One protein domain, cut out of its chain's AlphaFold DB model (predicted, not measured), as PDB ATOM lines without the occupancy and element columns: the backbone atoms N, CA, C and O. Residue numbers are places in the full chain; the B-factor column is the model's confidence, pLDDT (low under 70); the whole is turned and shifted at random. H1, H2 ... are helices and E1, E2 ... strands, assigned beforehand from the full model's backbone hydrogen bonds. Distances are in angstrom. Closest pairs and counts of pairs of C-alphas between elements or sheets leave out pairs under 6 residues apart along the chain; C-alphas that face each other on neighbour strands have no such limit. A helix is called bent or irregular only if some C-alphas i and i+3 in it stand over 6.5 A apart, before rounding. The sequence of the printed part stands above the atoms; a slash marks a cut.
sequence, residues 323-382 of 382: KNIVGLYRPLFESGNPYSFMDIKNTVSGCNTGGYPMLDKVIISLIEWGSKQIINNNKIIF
ATOM      1  N   LYS A 323      43.199 -28.884  38.033       70.19
ATOM      2  CA  LYS A 323      42.769 -29.936  38.983       70.19
ATOM      3  C   LYS A 323      43.709 -31.128  39.112       70.19
ATOM      4  O   LYS A 323      43.895 -31.642  40.208       70.19
ATOM      5  N   ASN A 324      44.256 -31.606  38.006       74.81
ATOM      6  CA  ASN A 324      45.185 -32.722  38.028       74.81
ATOM      7  C   ASN A 324      46.490 -32.310  38.727       74.81
ATOM      8  O   ASN A 324      47.058 -33.110  39.462       74.81
ATOM      9  N   ILE A 325      46.915 -31.047  38.579       77.94
ATOM     10  CA  ILE A 325      48.009 -30.473  39.376       77.94
ATOM     11  C   ILE A 325      47.644 -30.525  40.867       77.94
ATOM     12  O   ILE A 325      48.427 -31.021  41.672       77.94
ATOM     13  N   VAL A 326      46.433 -30.109  41.251       79.06
ATOM     14  CA  VAL A 326      45.980 -30.237  42.647       79.06
ATOM     15  C   VAL A 326      45.999 -31.686  43.130       79.06
ATOM     16  O   VAL A 326      46.467 -31.935  44.234       79.06
ATOM     17  N   GLY A 327      45.554 -32.648  42.320       79.44
ATOM     18  CA  GLY A 327      45.605 -34.070  42.673       79.44
ATOM     19  C   GLY A 327      47.017 -34.572  42.990       79.44
ATOM     20  O   GLY A 327      47.177 -35.395  43.887       79.44
ATOM     21  N   LEU A 328      48.036 -34.040  42.308       79.12
ATOM     22  CA  LEU A 328      49.437 -34.395  42.542       79.12
ATOM     23  C   LEU A 328      50.033 -33.734  43.790       79.12
ATOM     24  O   LEU A 328      50.752 -34.392  44.536       79.12
ATOM     25  N   TYR A 329      49.766 -32.442  44.011       83.12
ATOM     26  CA  TYR A 329      50.476 -31.660  45.032       83.12
ATOM     27  C   TYR A 329      49.685 -31.456  46.331       83.12
ATOM     28  O   TYR A 329      50.293 -31.254  47.377       83.12
ATOM     29  N   ARG A 330      48.346 -31.539  46.318       84.00
ATOM     30  CA  ARG A 330      47.520 -31.401  47.534       84.00
ATOM     31  C   ARG A 330      47.861 -32.429  48.623       84.00
ATOM     32  O   ARG A 330      47.860 -32.025  49.781       84.00
ATOM     33  N   PRO A 331      48.186 -33.704  48.314       88.12
ATOM     34  CA  PRO A 331      48.576 -34.681  49.335       88.12
ATOM     35  C   PRO A 331      49.834 -34.316  50.139       88.12
ATOM     36  O   PRO A 331      50.082 -34.931  51.170       88.12
ATOM     37  N   LEU A 332      50.620 -33.325  49.699       86.00
ATOM     38  CA  LEU A 332      51.785 -32.815  50.432       86.00
ATOM     39  C   LEU A 332      51.407 -31.919  51.624       86.00
ATOM     40  O   LEU A 332      52.282 -31.510  52.385       86.00
ATOM     41  N   PHE A 333      50.124 -31.582  51.769       88.00
ATOM     42  CA  PHE A 333      49.613 -30.680  52.792       88.00
ATOM     43  C   PHE A 333      48.586 -31.396  53.674       88.00
ATOM     44  O   PHE A 333      47.639 -32.016  53.188       88.00
ATOM     45  N   GLU A 334      48.748 -31.284  54.989       85.62
ATOM     46  CA  GLU A 334      47.828 -31.838  55.974       85.62
ATOM     47  C   GLU A 334      46.510 -31.054  55.977       85.62
ATOM     48  O   GLU A 334      46.466 -29.828  56.108       85.62
ATOM     49  N   SER A 335      45.406 -31.788  55.840       84.75
ATOM     50  CA  SER A 335      44.061 -31.217  55.827       84.75
ATOM     51  C   SER A 335      43.770 -30.451  57.118       84.75
ATOM     52  O   SER A 335      43.859 -31.010  58.206       84.75
ATOM     53  N   GLY A 336      43.304 -29.208  56.988       81.25
ATOM     54  CA  GLY A 336      42.950 -28.360  58.132       81.25
ATOM     55  C   GLY A 336      44.106 -27.522  58.687       81.25
ATOM     56  O   GLY A 336      43.841 -26.566  59.416       81.25
ATOM     57  N   ASN A 337      45.353 -27.798  58.292       86.88
ATOM     58  CA  ASN A 337      46.495 -26.988  58.702       86.88
ATOM     59  C   ASN A 337      46.649 -25.729  57.834       86.88
ATOM     60  O   ASN A 337      46.421 -25.776  56.621       86.88
ATOM     61  N   PRO A 338      47.050 -24.593  58.431       87.19
ATOM     62  CA  PRO A 338      47.296 -23.362  57.698       87.19
ATOM     63  C   PRO A 338      48.736 -23.286  57.171       87.19
ATOM     64  O   PRO A 338      49.690 -23.289  57.946       87.19
ATOM     65  N   TYR A 339      48.883 -23.099  55.862       86.38
ATOM     66  CA  TYR A 339      50.165 -22.954  55.169       86.38
ATOM     67  C   TYR A 339      50.336 -21.537  54.628       86.38
ATOM     68  O   TYR A 339      49.454 -21.022  53.944       86.38
ATOM     69  N   SER A 340      51.461 -20.887  54.912       87.19
ATOM     70  CA  SER A 340      51.816 -19.633  54.240       87.19
ATOM     71  C   SER A 340      52.213 -19.882  52.782       87.19
ATOM     72  O   SER A 340      52.582 -20.994  52.403       87.19
ATOM     73  N   PHE A 341      52.219 -18.831  51.957       81.31
ATOM     74  CA  PHE A 341      52.766 -18.925  50.597       81.31
ATOM     75  C   PHE A 341      54.211 -19.442  50.566       81.31
ATOM     76  O   PHE A 341      54.578 -20.159  49.637       81.31
ATOM     77  N   MET A 342      55.022 -19.111  51.577       83.38
ATOM     78  CA  MET A 342      56.401 -19.591  51.664       83.38
ATOM     79  C   MET A 342      56.456 -21.090  51.968       83.38
ATOM     80  O   MET A 342      57.252 -21.798  51.355       83.38
ATOM     81  N   ASP A 343      55.573 -21.586  52.841       87.00
ATOM     82  CA  ASP A 343      55.472 -23.019  53.144       87.00
ATOM     83  C   ASP A 343      55.105 -23.804  51.881       87.00
ATOM     84  O   ASP A 343      55.785 -24.762  51.523       87.00
ATOM     85  N   ILE A 344      54.093 -23.336  51.141       86.19
ATOM     86  CA  ILE A 344      53.664 -23.956  49.878       86.19
ATOM     87  C   ILE A 344      54.815 -23.961  48.872       86.19
ATOM     88  O   ILE A 344      55.113 -24.995  48.274       86.19
ATOM     89  N   LYS A 345      55.492 -22.819  48.704       84.06
ATOM     90  CA  LYS A 345      56.606 -22.684  47.765       84.06
ATOM     91  C   LYS A 345      57.744 -23.645  48.101       84.06
ATOM     92  O   LYS A 345      58.243 -24.312  47.197       84.06
ATOM     93  N   ASN A 346      58.140 -23.726  49.369       85.31
ATOM     94  CA  ASN A 346      59.227 -24.592  49.821       85.31
ATOM     95  C   ASN A 346      58.885 -26.071  49.623       85.31
ATOM     96  O   ASN A 346      59.689 -26.807  49.055       85.31
ATOM     97  N   THR A 347      57.677 -26.483  50.018       85.75
ATOM     98  CA  THR A 347      57.202 -27.862  49.854       85.75
ATOM     99  C   THR A 347      57.184 -28.275  48.384       85.75
ATOM    100  O   THR A 347      57.733 -29.315  48.038       85.75
ATOM    101  N   VAL A 348      56.624 -27.441  47.500       82.94
ATOM    102  CA  VAL A 348      56.541 -27.751  46.062       82.94
ATOM    103  C   VAL A 348      57.923 -27.730  45.396       82.94
ATOM    104  O   VAL A 348      58.209 -28.591  44.569       82.94
ATOM    105  N   SER A 349      58.801 -26.792  45.771       79.38
ATOM    106  CA  SER A 349      60.158 -26.688  45.201       79.38
ATOM    107  C   SER A 349      61.054 -27.873  45.577       79.38
ATOM    108  O   SER A 349      61.982 -28.193  44.841       79.38
ATOM    109  N   GLY A 350      60.787 -28.524  46.716       69.25
ATOM    110  CA  GLY A 350      61.493 -29.731  47.149       69.25
ATOM    111  C   GLY A 350      61.084 -31.001  46.396       69.25
ATOM    112  O   GLY A 350      61.765 -32.022  46.503       69.25
ATOM    113  N   CYS A 351      59.994 -30.968  45.622       67.88
ATOM    114  CA  CYS A 351      59.534 -32.116  44.853       67.88
ATOM    115  C   CYS A 351      60.249 -32.174  43.497       67.88
ATOM    116  O   CYS A 351      59.996 -31.368  42.604       67.88
ATOM    117  N   ASN A 352      61.120 -33.168  43.314       54.88
ATOM    118  CA  ASN A 352      61.794 -33.412  42.040       54.88
ATOM    119  C   ASN A 352      60.830 -34.110  41.067       54.88
ATOM    120  O   ASN A 352      60.860 -35.329  40.910       54.88
ATOM    121  N   THR A 353      59.899 -33.360  40.479       53.84
ATOM    122  CA  THR A 353      58.783 -33.963  39.734       53.84
ATOM    123  C   THR A 353      59.093 -34.291  38.275       53.84
ATOM    124  O   THR A 353      58.278 -34.942  37.639       53.84
ATOM    125  N   GLY A 354      60.270 -33.968  37.731       48.31
ATOM    126  CA  GLY A 354      60.655 -34.445  36.394       48.31
ATOM    127  C   GLY A 354      59.860 -33.804  35.249       48.31
ATOM    128  O   GLY A 354      59.253 -34.503  34.442       48.31
ATOM    129  N   GLY A 355      59.887 -32.468  35.162       52.16
ATOM    130  CA  GLY A 355      59.376 -31.713  34.001       52.16
ATOM    131  C   GLY A 355      57.951 -31.148  34.122       52.16
ATOM    132  O   GLY A 355      57.323 -30.867  33.106       52.16
ATOM    133  N   TYR A 356      57.429 -30.979  35.340       54.84
ATOM    134  CA  TYR A 356      56.076 -30.459  35.627       54.84
ATOM    135  C   TYR A 356      56.012 -28.913  35.696       54.84
ATOM    136  O   TYR A 356      57.065 -28.274  35.682       54.84
ATOM    137  N   PRO A 357      54.809 -28.282  35.688       60.78
ATOM    138  CA  PRO A 357      54.654 -26.886  35.269       60.78
ATOM    139  C   PRO A 357      55.393 -25.902  36.175       60.78
ATOM    140  O   PRO A 357      55.659 -26.201  37.337       60.78
ATOM    141  N   MET A 358      55.676 -24.702  35.643       69.19
ATOM    142  CA  MET A 358      56.271 -23.596  36.405       69.19
ATOM    143  C   MET A 358      55.628 -23.482  37.795       69.19
ATOM    144  O   MET A 358      54.401 -23.468  37.902       69.19
ATOM    145  N   LEU A 359      56.469 -23.392  38.832       73.62
ATOM    146  CA  LEU A 359      56.109 -23.363  40.257       73.62
ATOM    147  C   LEU A 359      54.892 -22.471  40.558       73.62
ATOM    148  O   LEU A 359      54.010 -22.859  41.320       73.62
ATOM    149  N   ASP A 360      54.796 -21.324  39.886       73.19
ATOM    150  CA  ASP A 360      53.695 -20.375  40.038       73.19
ATOM    151  C   ASP A 360      52.331 -20.968  39.651       73.19
ATOM    152  O   ASP A 360      51.351 -20.769  40.362       73.19
ATOM    153  N   LYS A 361      52.249 -21.774  38.585       77.12
ATOM    154  CA  LYS A 361      51.002 -22.441  38.165       77.12
ATOM    155  C   LYS A 361      50.571 -23.519  39.148       77.12
ATOM    156  O   LYS A 361      49.374 -23.708  39.357       77.12
ATOM    157  N   VAL A 362      51.531 -24.220  39.755       76.81
ATOM    158  CA  VAL A 362      51.243 -25.199  40.814       76.81
ATOM    159  C   VAL A 362      50.668 -24.492  42.031       76.81
ATOM    160  O   VAL A 362      49.619 -24.892  42.531       76.81
ATOM    161  N   ILE A 363      51.310 -23.405  42.452       78.06
ATOM    162  CA  ILE A 363      50.860 -22.589  43.577       78.06
ATOM    163  C   ILE A 363      49.458 -22.023  43.301       78.06
ATOM    164  O   ILE A 363      48.570 -22.230  44.123       78.06
ATOM    165  N   ILE A 364      49.214 -21.406  42.138       78.06
ATOM    166  CA  ILE A 364      47.887 -20.875  41.763       78.06
ATOM    167  C   ILE A 364      46.832 -21.986  41.750       78.06
ATOM    168  O   ILE A 364      45.776 -21.835  42.361       78.06
ATOM    169  N   SER A 365      47.140 -23.140  41.147       78.44
ATOM    170  CA  SER A 365      46.220 -24.284  41.125       78.44
ATOM    171  C   SER A 365      45.846 -24.736  42.536       78.44
ATOM    172  O   SER A 365      44.674 -24.952  42.831       78.44
ATOM    173  N   LEU A 366      46.825 -24.853  43.435       78.12
ATOM    174  CA  LEU A 366      46.589 -25.210  44.831       78.12
ATOM    175  C   LEU A 366      45.708 -24.170  45.538       78.12
ATOM    176  O   LEU A 366      44.741 -24.550  46.200       78.12
ATOM    177  N   ILE A 367      45.995 -22.880  45.366       74.88
ATOM    178  CA  ILE A 367      45.224 -21.786  45.974       74.88
ATOM    179  C   ILE A 367      43.761 -21.836  45.523       74.88
ATOM    180  O   ILE A 367      42.856 -21.851  46.354       74.88
ATOM    181  N   GLU A 368      43.521 -21.874  44.218       73.81
ATOM    182  CA  GLU A 368      42.179 -21.700  43.654       73.81
ATOM    183  C   GLU A 368      41.342 -22.985  43.671       73.81
ATOM    184  O   GLU A 368      40.125 -22.944  43.841       73.81
ATOM    185  N   TRP A 369      41.979 -24.148  43.516       73.88
ATOM    186  CA  TRP A 369      41.274 -25.421  43.326       73.88
ATOM    187  C   TRP A 369      41.467 -26.395  44.488       73.88
ATOM    188  O   TRP A 369      40.655 -27.302  44.677       73.88
ATOM    189  N   GLY A 370      42.543 -26.233  45.257       71.62
ATOM    190  CA  GLY A 370      42.880 -27.088  46.392       71.62
ATOM    191  C   GLY A 370      42.451 -26.526  47.742       71.62
ATOM    192  O   GLY A 370      42.270 -27.311  48.674       71.62
ATOM    193  N   SER A 371      42.286 -25.205  47.875       72.50
ATOM    194  CA  SER A 371      42.062 -24.587  49.182       72.50
ATOM    195  C   SER A 371      40.632 -24.764  49.705       72.50
ATOM    196  O   SER A 371      39.622 -24.603  49.014       72.50
ATOM    197  N   LYS A 372      40.517 -25.054  50.999       73.06
ATOM    198  CA  LYS A 372      39.289 -24.968  51.796       73.06
ATOM    199  C   LYS A 372      39.038 -23.562  52.321       73.06
ATOM    200  O   LYS A 372      37.881 -23.146  52.364       73.06
ATOM    201  N   GLN A 373      40.074 -22.815  52.665       73.62
ATOM    202  CA  GLN A 373      39.913 -21.460  53.179       73.62
ATOM    203  C   GLN A 373      41.201 -20.663  53.004       73.62
ATOM    204  O   GLN A 373      42.294 -21.211  53.129       73.62
ATOM    205  N   ILE A 374      41.056 -19.360  52.774       69.62
ATOM    206  CA  ILE A 374      42.138 -18.385  52.901       69.62
ATOM    207  C   ILE A 374      41.839 -17.566  54.157       69.62
ATOM    208  O   ILE A 374      40.744 -17.021  54.300       69.62
ATOM    209  N   ILE A 375      42.780 -17.550  55.096       75.12
ATOM    210  CA  ILE A 375      42.665 -16.891  56.404       75.12
ATOM    211  C   ILE A 375      43.600 -15.677  56.480       75.12
ATOM    212  O   ILE A 375      44.544 -15.545  55.696       75.12
ATOM    213  N   ASN A 376      43.338 -14.788  57.446       58.47
ATOM    214  CA  ASN A 376      44.143 -13.587  57.686       58.47
ATOM    215  C   ASN A 376      45.645 -13.932  57.782       58.47
ATOM    216  O   ASN A 376      46.017 -14.952  58.362       58.47
ATOM    217  N   ASN A 377      46.496 -13.060  57.224       62.59
ATOM    218  CA  ASN A 377      47.948 -13.234  57.028       62.59
ATOM    219  C   ASN A 377      48.370 -14.152  55.866       62.59
ATOM    220  O   ASN A 377      49.441 -14.757  55.934       62.59
ATOM    221  N   ASN A 378      47.584 -14.222  54.782       68.31
ATOM    222  CA  ASN A 378      47.970 -14.924  53.549       68.31
ATOM    223  C   ASN A 378      48.302 -16.415  53.772       68.31
ATOM    224  O   ASN A 378      49.202 -16.972  53.137       68.31
ATOM    225  N   LYS A 379      47.582 -17.055  54.704       78.38
ATOM    226  CA  LYS A 379      47.678 -18.495  54.954       78.38
ATOM    227  C   LYS A 379      46.491 -19.231  54.339       78.38
ATOM    228  O   LYS A 379      45.376 -18.710  54.290       78.38
ATOM    229  N   ILE A 380      46.745 -20.451  53.885       79.50
ATOM    230  CA  ILE A 380      45.831 -21.277  53.100       79.50
ATOM    231  C   ILE A 380      45.641 -22.606  53.806       79.50
ATOM    232  O   ILE A 380      46.608 -23.245  54.210       79.50
ATOM    233  N   ILE A 381      44.388 -23.016  53.940       80.44
ATOM    234  CA  ILE A 381      44.006 -24.321  54.469       80.44
ATOM    235  C   ILE A 381      43.560 -25.180  53.290       80.44
ATOM    236  O   ILE A 381      42.708 -24.731  52.523       80.44
ATOM    237  N   PHE A 382      44.110 -26.391  53.151       82.25
ATOM    238  CA  PHE A 382      43.787 -27.353  52.084       82.25
ATOM    239  C   PHE A 382      42.752 -28.413  52.487       82.25
ATOM    240  O   PHE A 382      42.556 -28.721  53.690       82.25
TER     241      PHE A 382
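Overview. This is residues 323 to 382 of the 382 residues of an uncharacterized protein of Flammeovirga kamogawensis (UniProt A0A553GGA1). Three short helices pack together, with H3 in the middle touching both H1 and H2, and a small three-stranded sheet of E1, E3 and E2 lies at one end of the long axis. The loop of residues 350 to 358, between H2 and H3, makes the opposite end. The printed part has 60 residues, with three named helices and three named strands in the order H1, E1, H2, H3, E2, E3, and its class is mixed, helices and strands. The sheet has the order E1, E3, E2 and is antiparallel. The whole is compact, with a radius of gyration of the C-alphas of 10.6 A, and elongated in outline, spanning 33 by 20 by 18 A.

Along the chain. H1, residues 323 to 332, begins with C-alpha 323 at (42.769, -29.936, 38.983) and is 14.9 A long. It is irregular, but only just: C-alphas 328 and 331 are 6.9 A apart. E1 is residues 338 to 340, 6.8 A. H2 follows at once as residues 341 to 349, 12.0 A. H3, residues 359 to 370, is 15.1 A long and begins with C-alpha 359 at (56.109, -23.363, 40.257). E2 is residues 373 to 375, 6.2 A, and E3 is residues 379 to 381, 6.9 A, ending with C-alpha 381 at (44.006, -24.321, 54.469).

Arrangement. H1 touches H3 about perpendicular, at 88 degrees; their closest C-alphas, of Val 326 and Leu 366, are 5.5 A apart. H1 and H2 are close but not clearly touching, the closest C-alphas being those of Tyr 329 and Val 348 at 7.3 A. H2 touches H3 at a steep tilt of 63 degrees, opposite ways, with residues 359 to 363 of H3 alone; the closest C-alphas are those of Ile 344 and Ile 363, 7.0 A. H1 is not on the sheet; H2 only grazes it with residues 341 to 346, and H3 only grazes it with residues 366 to 370. E1 and E3 are antiparallel at 141 degrees, with N 339 and O 380 within hydrogen-bond range at 2.8 A. E2 and E3 form a hairpin, antiparallel at 153 degrees, with N 381 and O 373 within hydrogen-bond range at 2.9 A. E1, H2, H3 and E2 make a split strand-helix-strand unit, two strands running the same way with helices between them along the chain and E3 between them in the sheet; its crossover is right-handed. In H2 and H3 every O i to N i+4 pair is within hydrogen-bond range; in H1 it is 4 of 6.

Size, cuts and confidence. The two C-alphas farthest apart, of Gly 354 and Asn 376, are 34.1 A apart. The printed part has no cut and ends at residue 382, the chain's last residue. No link is long; the link from H2 to H3, nine residues, is short and the others are tight. The mean pLDDT of the printed part is 75.9, with residues 350 to 358, 374 and 376 to 378 under 70.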